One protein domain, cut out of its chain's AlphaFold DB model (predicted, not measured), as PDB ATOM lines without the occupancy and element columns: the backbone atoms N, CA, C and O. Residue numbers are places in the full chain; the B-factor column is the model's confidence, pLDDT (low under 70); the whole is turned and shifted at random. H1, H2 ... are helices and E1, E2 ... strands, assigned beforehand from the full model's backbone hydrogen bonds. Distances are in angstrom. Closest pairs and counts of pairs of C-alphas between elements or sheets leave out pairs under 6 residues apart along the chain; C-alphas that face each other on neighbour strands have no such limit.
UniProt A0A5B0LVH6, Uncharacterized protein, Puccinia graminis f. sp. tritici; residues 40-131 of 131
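What this domain is: This is residues 40 to 131 of the 131 residues of an uncharacterized protein of Puccinia graminis f. sp. tritici (UniProt A0A5B0LVH6). A loose, open C-shaped arch with an empty middle: the small sheet of E1, E2 and E3 lies along the curve, and the two helices, H1 and H2, make its two arms, both off the sheet. The hairpin E2 and E3 forms most of the sheet, with the short strand E1 beside E2, while residues 121 to 131, most of them in H2, stick out free. The printed part has 92 residues with two named helices and three named strands, in the order E1, H1, E2, E3, H2; the sheet, in the order E1, E2, E3, is mixed. The class is mixed, helices and strands, with 43 residues, under half, in named elements. The whole is only just loose, close to extended, with a radius of gyration of the C-alphas of 18.0 A and spans of 43 by 43 by 25 A.

How they stand to each other: E2, residues 87 to 92, is the inner strand of the sheet. E3, residues 100 to 106, is its antiparallel neighbour at 166 degrees and forms a hairpin with it; N 89 and O 104 are 2.8 A apart and N 106 and O 87 are 3.0 A apart, within hydrogen-bond range. E1, residues 40 to 42, is the parallel neighbour of E2 at 26 degrees, with N 40 and O 88 at 2.9 A and N 92 and O 42 at 2.9 A, within hydrogen-bond range. E1 and E3 are the edge strands, and they are apart. H1, residues 68 to 78, is not on the sheet, with 0 pairs of C-alphas within 10 A. E1, H1 and E2 form a strand-helix-strand unit, two parallel neighbour strands with a helix between them along the chain, and its crossover is right-handed. H2, residues 114 to 129, is not on the sheet either, again with 0 such pairs, and H1 and H2 are apart. In H1 and H2 every O i to N i+4 pair is within hydrogen-bond range.

Where its parts are: E1 begins at C-alpha 40, (-18.218, 56.362, 13.957), and measures 6.5 A from first to last C-alpha. E2 measures 16.2 A and E3 17.2 A. H1 begins at C-alpha 68, (-33.686, 45.779, -13.550), and measures 15.1 A. H2 measures 22.1 A and ends at C-alpha 129, (-25.860, 22.258, 3.379).

The domain as a whole: The two C-alphas farthest apart, those of Gly 54 and Ser 114, are 44.1 A apart. The link from E1 to H1, residues 43 to 67, is long; within it, residues 57 to 58 pair antiparallel with residues 61 to 62. The other links are short. The printed part has no cut. The mean pLDDT of the printed part is 89.3, and residue 131, the chain's last, is under 70.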
ATOM      1  N   VAL A  40     -17.221  55.756  14.835       89.50
ATOM      2  CA  VAL A  40     -18.218  56.362  13.957       89.50
ATOM      3  C   VAL A  40     -19.560  56.380  14.680       89.50
ATOM      4  O   VAL A  40     -20.193  55.351  14.906       89.50
ATOM      5  N   TRP A  41     -19.997  57.579  15.058       89.44
ATOM      6  CA  TRP A  41     -21.257  57.783  15.767       89.44
ATOM      7  C   TRP A  41     -22.419  57.956  14.790       89.44
ATOM      8  O   TRP A  41     -22.445  58.907  13.994       89.44
ATOM      9  N   HIS A  42     -23.412  57.080  14.904       89.81
ATOM     10  CA  HIS A  42     -24.658  57.124  14.148       89.81
ATOM     11  C   HIS A  42     -25.806  57.484  15.082       89.81
ATOM     12  O   HIS A  42     -26.116  56.763  16.024       89.81
ATOM     13  N   ARG A  43     -26.458  58.613  14.808       86.56
ATOM     14  CA  ARG A  43     -27.729  58.982  15.436       86.56
ATOM     15  C   ARG A  43     -28.783  58.996  14.344       86.56
ATOM     16  O   ARG A  43     -28.972  60.012  13.679       86.56
ATOM     17  N   VAL A  44     -29.393  57.840  14.122       79.31
ATOM     18  CA  VAL A  44     -30.371  57.614  13.055       79.31
ATOM     19  C   VAL A  44     -31.733  57.308  13.663       79.31
ATOM     20  O   VAL A  44     -31.826  56.753  14.756       79.31
ATOM     21  N   LYS A  45     -32.797  57.718  12.976       82.06
ATOM     22  CA  LYS A  45     -34.163  57.325  13.321       82.06
ATOM     23  C   LYS A  45     -34.572  56.215  12.374       82.06
ATOM     24  O   LYS A  45     -34.369  56.350  11.171       82.06
ATOM     25  N   TYR A  46     -35.149  55.152  12.920       82.69
ATOM     26  CA  TYR A  46     -35.788  54.146  12.091       82.69
ATOM     27  C   TYR A  46     -36.978  54.779  11.369       82.69
ATOM     28  O   TYR A  46     -37.815  55.441  11.986       82.69
ATOM     29  N   VAL A  47     -37.022  54.581  10.058       83.06
ATOM     30  CA  VAL A  47     -38.149  54.946   9.209       83.06
ATOM     31  C   VAL A  47     -38.491  53.687   8.420       83.06
ATOM     32  O   VAL A  47     -37.612  53.182   7.717       83.06
ATOM     33  N   PRO A  48     -39.716  53.144   8.553       86.69
ATOM     34  CA  PRO A  48     -40.161  52.043   7.715       86.69
ATOM     35  C   PRO A  48     -40.033  52.447   6.253       86.69
ATOM     36  O   PRO A  48     -40.603  53.457   5.838       86.69
ATOM     37  N   HIS A  49     -39.274  51.672   5.487       86.00
ATOM     38  CA  HIS A  49     -39.032  51.973   4.088       86.00
ATOM     39  C   HIS A  49     -39.001  50.698   3.256       86.00
ATOM     40  O   HIS A  49     -38.280  49.757   3.588       86.00
ATOM     41  N   ASN A  50     -39.794  50.667   2.184       88.88
ATOM     42  CA  ASN A  50     -39.855  49.538   1.265       88.88
ATOM     43  C   ASN A  50     -39.146  49.905  -0.041       88.88
ATOM     44  O   ASN A  50     -39.658  50.717  -0.806       88.88
ATOM     45  N   LEU A  51     -38.005  49.263  -0.303       91.38
ATOM     46  CA  LEU A  51     -37.228  49.446  -1.535       91.38
ATOM     47  C   LEU A  51     -37.940  48.910  -2.788       91.38
ATOM     48  O   LEU A  51     -37.599  49.294  -3.902       91.38
ATOM     49  N   TYR A  52     -38.931  48.031  -2.618       92.81
ATOM     50  CA  TYR A  52     -39.678  47.405  -3.707       92.81
ATOM     51  C   TYR A  52     -41.192  47.545  -3.491       92.81
ATOM     52  O   TYR A  52     -41.889  46.553  -3.257       92.81
ATOM     53  N   PRO A  53     -41.745  48.769  -3.579       90.44
ATOM     54  CA  PRO A  53     -43.172  49.001  -3.345       90.44
ATOM     55  C   PRO A  53     -44.069  48.308  -4.384       90.44
ATOM     56  O   PRO A  53     -45.225  48.015  -4.094       90.44
ATOM     57  N   GLY A  54     -43.542  48.014  -5.578       91.19
ATOM     58  CA  GLY A  54     -44.260  47.349  -6.671       91.19
ATOM     59  C   GLY A  54     -44.293  45.817  -6.606       91.19
ATOM     60  O   GLY A  54     -44.843  45.190  -7.516       91.19
ATOM     61  N   ILE A  55     -43.700  45.199  -5.578       92.81
ATOM     62  CA  ILE A  55     -43.678  43.741  -5.406       92.81
ATOM     63  C   ILE A  55     -44.589  43.371  -4.233       92.81
ATOM     64  O   ILE A  55     -44.232  43.642  -3.087       92.81
ATOM     65  N   PRO A  56     -45.752  42.741  -4.484       91.69
ATOM     66  CA  PRO A  56     -46.608  42.238  -3.419       91.69
ATOM     67  C   PRO A  56     -45.919  41.136  -2.617       91.69
ATOM     68  O   PRO A  56     -45.208  40.296  -3.183       91.69
ATOM     69  N   TRP A  57     -46.199  41.122  -1.316       91.94
ATOM     70  CA  TRP A  57     -45.755  40.098  -0.377       91.94
ATOM     71  C   TRP A  57     -46.942  39.208  -0.003       91.94
ATOM     72  O   TRP A  57     -48.014  39.714   0.325       91.94
ATOM     73  N   VAL A  58     -46.750  37.892  -0.071       92.88
ATOM     74  CA  VAL A  58     -47.713  36.869   0.359       92.88
ATOM     75  C   VAL A  58     -46.956  35.910   1.272       92.88
ATOM     76  O   VAL A  58     -45.893  35.429   0.886       92.88
ATOM     77  N   ASP A  59     -47.460  35.677   2.485       90.44
ATOM     78  CA  ASP A  59     -46.813  34.843   3.515       90.44
ATOM     79  C   ASP A  59     -45.336  35.212   3.762       90.44
ATOM     80  O   ASP A  59     -44.443  34.363   3.713       90.44
ATOM     81  N   ASP A  60     -45.076  36.512   3.954       85.81
ATOM     82  CA  ASP A  60     -43.741  37.104   4.137       85.81
ATOM     83  C   ASP A  60     -42.739  36.800   3.009       85.81
ATOM     84  O   ASP A  60     -41.521  36.904   3.180       85.81
ATOM     85  N   LYS A  61     -43.242  36.458   1.817       88.31
ATOM     86  CA  LYS A  61     -42.428  36.186   0.631       88.31
ATOM     87  C   LYS A  61     -42.816  37.108  -0.522       88.31
ATOM     88  O   LYS A  61     -44.006  37.278  -0.803       88.31
ATOM     89  N   PRO A  62     -41.837  37.680  -1.244       92.06
ATOM     90  CA  PRO A  62     -42.128  38.431  -2.452       92.06
ATOM     91  C   PRO A  62     -42.684  37.489  -3.527       92.06
ATOM     92  O   PRO A  62     -42.134  36.420  -3.789       92.06
ATOM     93  N   THR A  63     -43.765  37.908  -4.178       94.12
ATOM     94  CA  THR A  63     -44.441  37.128  -5.235       94.12
ATOM     95  C   THR A  63     -43.599  36.942  -6.497       94.12
ATOM     96  O   THR A  63     -43.776  35.970  -7.229       94.12
ATOM     97  N   ARG A  64     -42.672  37.866  -6.765       94.75
ATOM     98  CA  ARG A  64     -41.757  37.825  -7.909       94.75
ATOM     99  C   ARG A  64     -40.418  38.471  -7.575       94.75
ATOM    100  O   ARG A  64     -40.288  39.190  -6.587       94.75
ATOM    101  N   ARG A  65     -39.430  38.252  -8.444       93.56
ATOM    102  CA  ARG A  65     -38.149  38.964  -8.390       93.56
ATOM    103  C   ARG A  65     -38.306  40.418  -8.880       93.56
ATOM    104  O   ARG A  65     -39.186  40.673  -9.712       93.56
ATOM    105  N   PRO A  66     -37.466  41.349  -8.391       95.31
ATOM    106  CA  PRO A  66     -37.400  42.706  -8.925       95.31
ATOM    107  C   PRO A  66     -36.975  42.736 -10.396       95.31
ATOM    108  O   PRO A  66     -36.208  41.879 -10.837       95.31
ATOM    109  N   THR A  67     -37.454  43.731 -11.142       95.81
ATOM    110  CA  THR A  67     -36.945  44.049 -12.485       95.81
ATOM    111  C   THR A  67     -35.675  44.894 -12.404       95.81
ATOM    112  O   THR A  67     -35.418  45.555 -11.398       95.81
ATOM    113  N   ASP A  68     -34.907  44.960 -13.492       96.25
ATOM    114  CA  ASP A  68     -33.686  45.779 -13.550       96.25
ATOM    115  C   ASP A  68     -33.954  47.264 -13.250       96.25
ATOM    116  O   ASP A  68     -33.150  47.939 -12.608       96.25
ATOM    117  N   SER A  69     -35.117  47.777 -13.666       94.75
ATOM    118  CA  SER A  69     -35.551  49.141 -13.358       94.75
ATOM    119  C   SER A  69     -35.835  49.355 -11.868       94.75
ATOM    120  O   SER A  69     -35.449  50.388 -11.326       94.75
ATOM    121  N   GLU A  70     -36.474  48.389 -11.201       95.56
ATOM    122  CA  GLU A  70     -36.741  48.428  -9.759       95.56
ATOM    123  C   GLU A  70     -35.441  48.329  -8.955       95.56
ATOM    124  O   GLU A  70     -35.268  49.063  -7.987       95.56
ATOM    125  N   ILE A  71     -34.496  47.486  -9.388       95.56
ATOM    126  CA  ILE A  71     -33.162  47.383  -8.776       95.56
ATOM    127  C   ILE A  71     -32.426  48.716  -8.885       95.56
ATOM    128  O   ILE A  71     -31.849  49.185  -7.904       95.56
ATOM    129  N   LYS A  72     -32.461  49.352 -10.061       95.75
ATOM    130  CA  LYS A  72     -31.828  50.657 -10.260       95.75
ATOM    131  C   LYS A  72     -32.449  51.722  -9.355       95.75
ATOM    132  O   LYS A  72     -31.715  52.422  -8.669       95.75
ATOM    133  N   ALA A  73     -33.779  51.802  -9.306       94.44
ATOM    134  CA  ALA A  73     -34.481  52.752  -8.447       94.44
ATOM    135  C   ALA A  73     -34.153  52.535  -6.959       94.44
ATOM    136  O   ALA A  73     -33.837  53.493  -6.254       94.44
ATOM    137  N   ALA A  74     -34.151  51.280  -6.503       94.75
ATOM    138  CA  ALA A  74     -33.758  50.929  -5.142       94.75
ATOM    139  C   ALA A  74     -32.297  51.311  -4.852       94.75
ATOM    140  O   ALA A  74     -31.998  51.840  -3.786       94.75
ATOM    141  N   SER A  75     -31.381  51.087  -5.798       94.12
ATOM    142  CA  SER A  75     -29.972  51.476  -5.664       94.12
ATOM    143  C   SER A  75     -29.800  52.993  -5.558       94.12
ATOM    144  O   SER A  75     -29.050  53.470  -4.704       94.12
ATOM    145  N   ASP A  76     -30.496  53.755  -6.406       94.25
ATOM    146  CA  ASP A  76     -30.467  55.220  -6.387       94.25
ATOM    147  C   ASP A  76     -30.998  55.751  -5.047       94.25
ATOM    148  O   ASP A  76     -30.419  56.664  -4.458       94.25
ATOM    149  N   GLU A  77     -32.044  55.132  -4.505       91.81
ATOM    150  CA  GLU A  77     -32.588  55.489  -3.199       91.81
ATOM    151  C   GLU A  77     -31.637  55.147  -2.045       91.81
ATOM    152  O   GLU A  77     -31.353  55.999  -1.198       91.81
ATOM    153  N   VAL A  78     -31.078  53.933  -2.038       92.06
ATOM    154  CA  VAL A  78     -30.115  53.479  -1.023       92.06
ATOM    155  C   VAL A  78     -28.868  54.364  -1.000       92.06
ATOM    156  O   VAL A  78     -28.299  54.578   0.068       92.06
ATOM    157  N   SER A  79     -28.472  54.962  -2.128       89.56
ATOM    158  CA  SER A  79     -27.339  55.897  -2.181       89.56
ATOM    159  C   SER A  79     -27.498  57.126  -1.272       89.56
ATOM    160  O   SER A  79     -26.506  57.737  -0.874       89.56
ATOM    161  N   THR A  80     -28.735  57.471  -0.898       87.69
ATOM    162  CA  THR A  80     -29.032  58.579   0.022       87.69
ATOM    163  C   THR A  80     -28.816  58.217   1.492       87.69
ATOM    164  O   THR A  80     -28.821  59.094   2.362       87.69
ATOM    165  N   TYR A  81     -28.640  56.930   1.797       88.25
ATOM    166  CA  TYR A  81     -28.571  56.447   3.165       88.25
ATOM    167  C   TYR A  81     -27.204  56.712   3.782       88.25
ATOM    168  O   TYR A  81     -26.175  56.849   3.119       88.25
ATOM    169  N   ARG A  82     -27.186  56.740   5.115       84.88
ATOM    170  CA  ARG A  82     -25.940  56.749   5.867       84.88
ATOM    171  C   ARG A  82     -25.481  55.316   6.107       84.88
ATOM    172  O   ARG A  82     -26.013  54.637   6.981       84.88
ATOM    173  N   PHE A  83     -24.476  54.886   5.355       87.75
ATOM    174  CA  PHE A  83     -23.881  53.566   5.524       87.75
ATOM    175  C   PHE A  83     -23.030  53.466   6.788       87.75
ATOM    176  O   PHE A  83     -22.452  54.449   7.270       87.75
ATOM    177  N   LEU A  84     -22.937  52.243   7.302       90.00
ATOM    178  CA  LEU A  84     -21.913  51.883   8.268       90.00
ATOM    179  C   LEU A  84     -20.544  51.912   7.582       90.00
ATOM    180  O   LEU A  84     -20.430  51.666   6.382       90.00
ATOM    181  N   GLN A  85     -19.516  52.256   8.345       86.62
ATOM    182  CA  GLN A  85     -18.151  52.395   7.840       86.62
ATOM    183  C   GLN A  85     -17.260  51.295   8.413       86.62
ATOM    184  O   GLN A  85     -17.666  50.585   9.329       86.62
ATOM    185  N   SER A  86     -16.042  51.148   7.897       85.44
ATOM    186  CA  SER A  86     -15.058  50.257   8.515       85.44
ATOM    187  C   SER A  86     -14.744  50.673   9.960       85.44
ATOM    188  O   SER A  86     -14.897  51.838  10.343       85.44
ATOM    189  N   GLY A  87     -14.308  49.706  10.772       85.50
ATOM    190  CA  GLY A  87     -14.032  49.907  12.192       85.50
ATOM    191  C   GLY A  87     -15.294  49.919  13.057       85.50
ATOM    192  O   GLY A  87     -16.266  49.214  12.779       85.50
ATOM    193  N   LEU A  88     -15.260  50.704  14.138       89.94
ATOM    194  CA  LEU A  88     -16.259  50.654  15.204       89.94
ATOM    195  C   LEU A  88     -17.385  51.679  14.998       89.94
ATOM    196  O   LEU A  88     -17.181  52.894  15.087       89.94
ATOM    197  N   ASN A  89     -18.598  51.182  14.773       92.06
ATOM    198  CA  ASN A  89     -19.815  51.960  14.573       92.06
ATOM    199  C   ASN A  89     -20.710  51.850  15.807       92.06
ATOM    200  O   ASN A  89     -21.079  50.752  16.223       92.06
ATOM    201  N   LEU A  90     -21.095  52.993  16.372       91.94
ATOM    202  CA  LEU A  90     -22.016  53.065  17.506       91.94
ATOM    203  C   LEU A  90     -23.343  53.665  17.046       91.94
ATOM    204  O   LEU A  90     -23.378  54.803  16.570       91.94
ATOM    205  N   ILE A  91     -24.428  52.910  17.210       92.19
ATOM    206  CA  ILE A  91     -25.790  53.349  16.899       92.19
ATOM    207  C   ILE A  91     -26.452  53.820  18.192       92.19
ATOM    208  O   ILE A  91     -26.762  53.024  19.073       92.19
ATOM    209  N   MET A  92     -26.656  55.129  18.300       91.94
ATOM    210  CA  MET A  92     -27.288  55.776  19.450       91.94
ATOM    211  C   MET A  92     -28.802  55.599  19.429       91.94
ATOM    212  O   MET A  92     -29.418  55.687  18.364       91.94
ATOM    213  N   ASP A  93     -29.399  55.465  20.611       89.50
ATOM    214  CA  ASP A  93     -30.848  55.530  20.757       89.50
ATOM    215  C   ASP A  93     -31.352  56.957  20.437       89.50
ATOM    216  O   ASP A  93     -30.859  57.949  20.994       89.50
ATOM    217  N   PRO A  94     -32.296  57.125  19.489       86.44
ATOM    218  CA  PRO A  94     -32.883  58.428  19.220       86.44
ATOM    219  C   PRO A  94     -33.759  58.957  20.369       86.44
ATOM    220  O   PRO A  94     -33.956  60.177  20.420       86.44
ATOM    221  N   LEU A  95     -34.277  58.084  21.242       88.94
ATOM    222  CA  LEU A  95     -35.156  58.404  22.373       88.94
ATOM    223  C   LEU A  95     -34.373  58.709  23.656       88.94
ATOM    224  O   LEU A  95     -34.741  59.637  24.375       88.94
ATOM    225  N   ASP A  96     -33.274  57.996  23.907       88.44
ATOM    226  CA  ASP A  96     -32.349  58.277  25.008       88.44
ATOM    227  C   ASP A  96     -30.949  58.605  24.488       88.44
ATOM    228  O   ASP A  96     -30.192  57.760  24.015       88.44
ATOM    229  N   GLU A  97     -30.551  59.864  24.647       81.75
ATOM    230  CA  GLU A  97     -29.278  60.324  24.119       81.75
ATOM    231  C   GLU A  97     -28.034  59.746  24.818       81.75
ATOM    232  O   GLU A  97     -26.920  60.076  24.394       81.75
ATOM    233  N   ASN A  98     -28.187  58.999  25.912       85.31
ATOM    234  CA  ASN A  98     -27.089  58.339  26.622       85.31
ATOM    235  C   ASN A  98     -27.035  56.827  26.365       85.31
ATOM    236  O   ASN A  98     -26.076  56.188  26.799       85.31
ATOM    237  N   SER A  99     -28.013  56.283  25.641       87.44
ATOM    238  CA  SER A  99     -28.116  54.858  25.355       87.44
ATOM    239  C   SER A  99     -27.636  54.518  23.945       87.44
ATOM    240  O   SER A  99     -27.734  55.311  23.005       87.44
ATOM    241  N   VAL A 100     -27.088  53.313  23.808       90.06
ATOM    242  CA  VAL A 100     -26.611  52.738  22.547       90.06
ATOM    243  C   VAL A 100     -27.484  51.531  22.228       90.06
ATOM    244  O   VAL A 100     -27.621  50.640  23.058       90.06
ATOM    245  N   ILE A 101     -28.066  51.509  21.028       90.81
ATOM    246  CA  ILE A 101     -28.878  50.392  20.526       90.81
ATOM    247  C   ILE A 101     -27.973  49.252  20.064       90.81
ATOM    248  O   ILE A 101     -28.260  48.086  20.318       90.81
ATOM    249  N   ALA A 102     -26.891  49.585  19.356       91.00
ATOM    250  CA  ALA A 102     -25.999  48.592  18.776       91.00
ATOM    251  C   ALA A 102     -24.560  49.100  18.661       91.00
ATOM    252  O   ALA A 102     -24.309  50.283  18.405       91.00
ATOM    253  N   ILE A 103     -23.629  48.161  18.804       90.94
ATOM    254  CA  ILE A 103     -22.201  48.329  18.551       90.94
ATOM    255  C   ILE A 103     -21.856  47.364  17.420       90.94
ATOM    256  O   ILE A 103     -22.119  46.169  17.533       90.94
ATOM    257  N   ILE A 104     -21.315  47.885  16.323       91.00
ATOM    258  CA  ILE A 104     -20.974  47.097  15.137       91.00
ATOM    259  C   ILE A 104     -19.514  47.364  14.802       91.00
ATOM    260  O   ILE A 104     -19.150  48.493  14.473       91.00
ATOM    261  N   GLU A 105     -18.687  46.330  14.879       88.69
ATOM    262  CA  GLU A 105     -17.278  46.390  14.509       88.69
ATOM    263  C   GLU A 105     -17.054  45.603  13.220       88.69
ATOM    264  O   GLU A 105     -17.388  44.423  13.136       88.69
ATOM    265  N   PHE A 106     -16.514  46.274  12.204       87.12
ATOM    266  CA  PHE A 106     -16.078  45.617  10.978       87.12
ATOM    267  C   PHE A 106     -14.594  45.297  11.083       87.12
ATOM    268  O   PHE A 106     -13.764  46.206  11.006       87.12
ATOM    269  N   THR A 107     -14.289  44.011  11.211       84.81
ATOM    270  CA  THR A 107     -12.927  43.479  11.150       84.81
ATOM    271  C   THR A 107     -12.626  43.032   9.716       84.81
ATOM    272  O   THR A 107     -13.405  42.252   9.154       84.81
ATOM    273  N   PRO A 108     -11.543  43.526   9.091       86.62
ATOM    274  CA  PRO A 108     -11.052  43.004   7.819       86.62
ATOM    275  C   PRO A 108     -10.813  41.492   7.880       86.62
ATOM    276  O   PRO A 108     -10.430  40.956   8.917       86.62
ATOM    277  N   TYR A 109     -11.037  40.792   6.767       86.50
ATOM    278  CA  TYR A 109     -10.915  39.330   6.728       86.50
ATOM    279  C   TYR A 109      -9.495  38.848   7.067       86.50
ATOM    280  O   TYR A 109      -9.320  37.841   7.746       86.50
ATOM    281  N   ASP A 110      -8.484  39.580   6.608       89.38
ATOM    282  CA  ASP A 110      -7.063  39.333   6.858       89.38
ATOM    283  C   ASP A 110      -6.639  39.578   8.313       89.38
ATOM    284  O   ASP A 110      -5.594  39.088   8.735       89.38
ATOM    285  N   GLU A 111      -7.465  40.277   9.095       88.81
ATOM    286  CA  GLU A 111      -7.270  40.488  10.532       88.81
ATOM    287  C   GLU A 111      -8.032  39.466  11.395       88.81
ATOM    288  O   GLU A 111      -7.934  39.494  12.625       88.81
ATOM    289  N   LEU A 112      -8.788  38.544  10.782       89.94
ATOM    290  CA  LEU A 112      -9.490  37.497  11.518       89.94
ATOM    291  C   LEU A 112      -8.510  36.455  12.062       89.94
ATOM    292  O   LEU A 112      -7.604  35.974  11.380       89.94
ATOM    293  N   THR A 113      -8.744  36.040  13.301       92.19
ATOM    294  CA  THR A 113      -8.047  34.891  13.883       92.19
ATOM    295  C   THR A 113      -8.500  33.594  13.216       92.19
ATOM    296  O   THR A 113      -9.626  33.491  12.726       92.19
ATOM    297  N   SER A 114      -7.660  32.555  13.258       93.69
ATOM    298  CA  SER A 114      -8.014  31.236  12.714       93.69
ATOM    299  C   SER A 114      -9.331  30.698  13.288       93.69
ATOM    300  O   SER A 114     -10.158  30.210  12.533       93.69
ATOM    301  N   SER A 115      -9.585  30.894  14.588       93.81
ATOM    302  CA  SER A 115     -10.846  30.483  15.224       93.81
ATOM    303  C   SER A 115     -12.063  31.219  14.659       93.81
ATOM    304  O   SER A 115     -13.097  30.604  14.434       93.81
ATOM    305  N   GLN A 116     -11.956  32.527  14.408       90.94
ATOM    306  CA  GLN A 116     -13.056  33.302  13.820       90.94
ATOM    307  C   GLN A 116     -13.323  32.886  12.371       90.94
ATOM    308  O   GLN A 116     -14.473  32.864  11.932       90.94
ATOM    309  N   ILE A 117     -12.267  32.546  11.630       92.00
ATOM    310  CA  ILE A 117     -12.384  31.987  10.280       92.00
ATOM    311  C   ILE A 117     -13.083  30.624  10.334       92.00
ATOM    312  O   ILE A 117     -13.968  30.365   9.520       92.00
ATOM    313  N   ASP A 118     -12.737  29.772  11.297       93.44
ATOM    314  CA  ASP A 118     -13.370  28.463  11.478       93.44
ATOM    315  C   ASP A 118     -14.861  28.589  11.821       93.44
ATOM    316  O   ASP A 118     -15.688  27.905  11.213       93.44
ATOM    317  N   ASP A 119     -15.224  29.519  12.707       91.19
ATOM    318  CA  ASP A 119     -16.622  29.827  13.028       91.19
ATOM    319  C   ASP A 119     -17.388  30.323  11.790       91.19
ATOM    320  O   ASP A 119     -18.506  29.878  11.505       91.19
ATOM    321  N   LEU A 120     -16.772  31.208  11.001       89.88
ATOM    322  CA  LEU A 120     -17.360  31.704   9.758       89.88
ATOM    323  C   LEU A 120     -17.563  30.568   8.743       89.88
ATOM    324  O   LEU A 120     -18.623  30.466   8.118       89.88
ATOM    325  N   ASN A 121     -16.574  29.685   8.610       91.06
ATOM    326  CA  ASN A 121     -16.643  28.509   7.749       91.06
ATOM    327  C   ASN A 121     -17.723  27.534   8.214       91.06
ATOM    328  O   ASN A 121     -18.421  26.957   7.379       91.06
ATOM    329  N   TYR A 122     -17.901  27.357   9.522       92.25
ATOM    330  CA  TYR A 122     -18.972  26.535  10.075       92.25
ATOM    331  C   TYR A 122     -20.347  27.055   9.643       92.25
ATOM    332  O   TYR A 122     -21.131  26.300   9.063       92.25
ATOM    333  N   VAL A 123     -20.615  28.351   9.842       87.88
ATOM    334  CA  VAL A 123     -21.889  28.978   9.449       87.88
ATOM    335  C   VAL A 123     -22.093  28.909   7.933       87.88
ATOM    336  O   VAL A 123     -23.166  28.522   7.470       87.88
ATOM    337  N   SER A 124     -21.060  29.224   7.149       87.50
ATOM    338  CA  SER A 124     -21.107  29.170   5.683       87.50
ATOM    339  C   SER A 124     -21.429  27.759   5.171       87.50
ATOM    340  O   SER A 124     -22.343  27.568   4.365       87.50
ATOM    341  N   ASN A 125     -20.746  26.744   5.708       90.12
ATOM    342  CA  ASN A 125     -20.979  25.345   5.359       90.12
ATOM    343  C   ASN A 125     -22.366  24.863   5.797       90.12
ATOM    344  O   ASN A 125     -23.009  24.118   5.057       90.12
ATOM    345  N   PHE A 126     -22.838  25.278   6.975       88.94
ATOM    346  CA  PHE A 126     -24.193  24.984   7.435       88.94
ATOM    347  C   PHE A 126     -25.238  25.552   6.470       88.94
ATOM    348  O   PHE A 126     -26.115  24.816   6.018       88.94
ATOM    349  N   LEU A 127     -25.112  26.826   6.091       86.44
ATOM    350  CA  LEU A 127     -26.020  27.479   5.144       86.44
ATOM    351  C   LEU A 127     -25.979  26.824   3.763       86.44
ATOM    352  O   LEU A 127     -27.019  26.674   3.125       86.44
ATOM    353  N   HIS A 128     -24.801  26.399   3.301       84.44
ATOM    354  CA  HIS A 128     -24.689  25.684   2.034       84.44
ATOM    355  C   HIS A 128     -25.391  24.320   2.084       84.44
ATOM    356  O   HIS A 128     -26.070  23.954   1.124       84.44
ATOM    357  N   LYS A 129     -25.242  23.580   3.187       82.38
ATOM    358  CA  LYS A 129     -25.860  22.258   3.379       82.38
ATOM    359  C   LYS A 129     -27.360  22.317   3.673       82.38
ATOM    360  O   LYS A 129     -28.038  21.326   3.452       82.38
ATOM    361  N   SER A 130     -27.862  23.449   4.163       76.31
ATOM    362  CA  SER A 130     -29.279  23.656   4.510       76.31
ATOM    363  C   SER A 130     -30.142  24.127   3.332       76.31
ATOM    364  O   SER A 130     -31.246  24.624   3.547       76.31
ATOM    365  N   LYS A 131     -29.620  24.032   2.105       57.66
ATOM    366  CA  LYS A 131     -30.355  24.333   0.873       57.66
ATOM    367  C   LYS A 131     -31.194  23.157   0.402       57.66
ATOM    368  O   LYS A 131     -30.710  22.011   0.522       57.66
TER     369      LYS A 131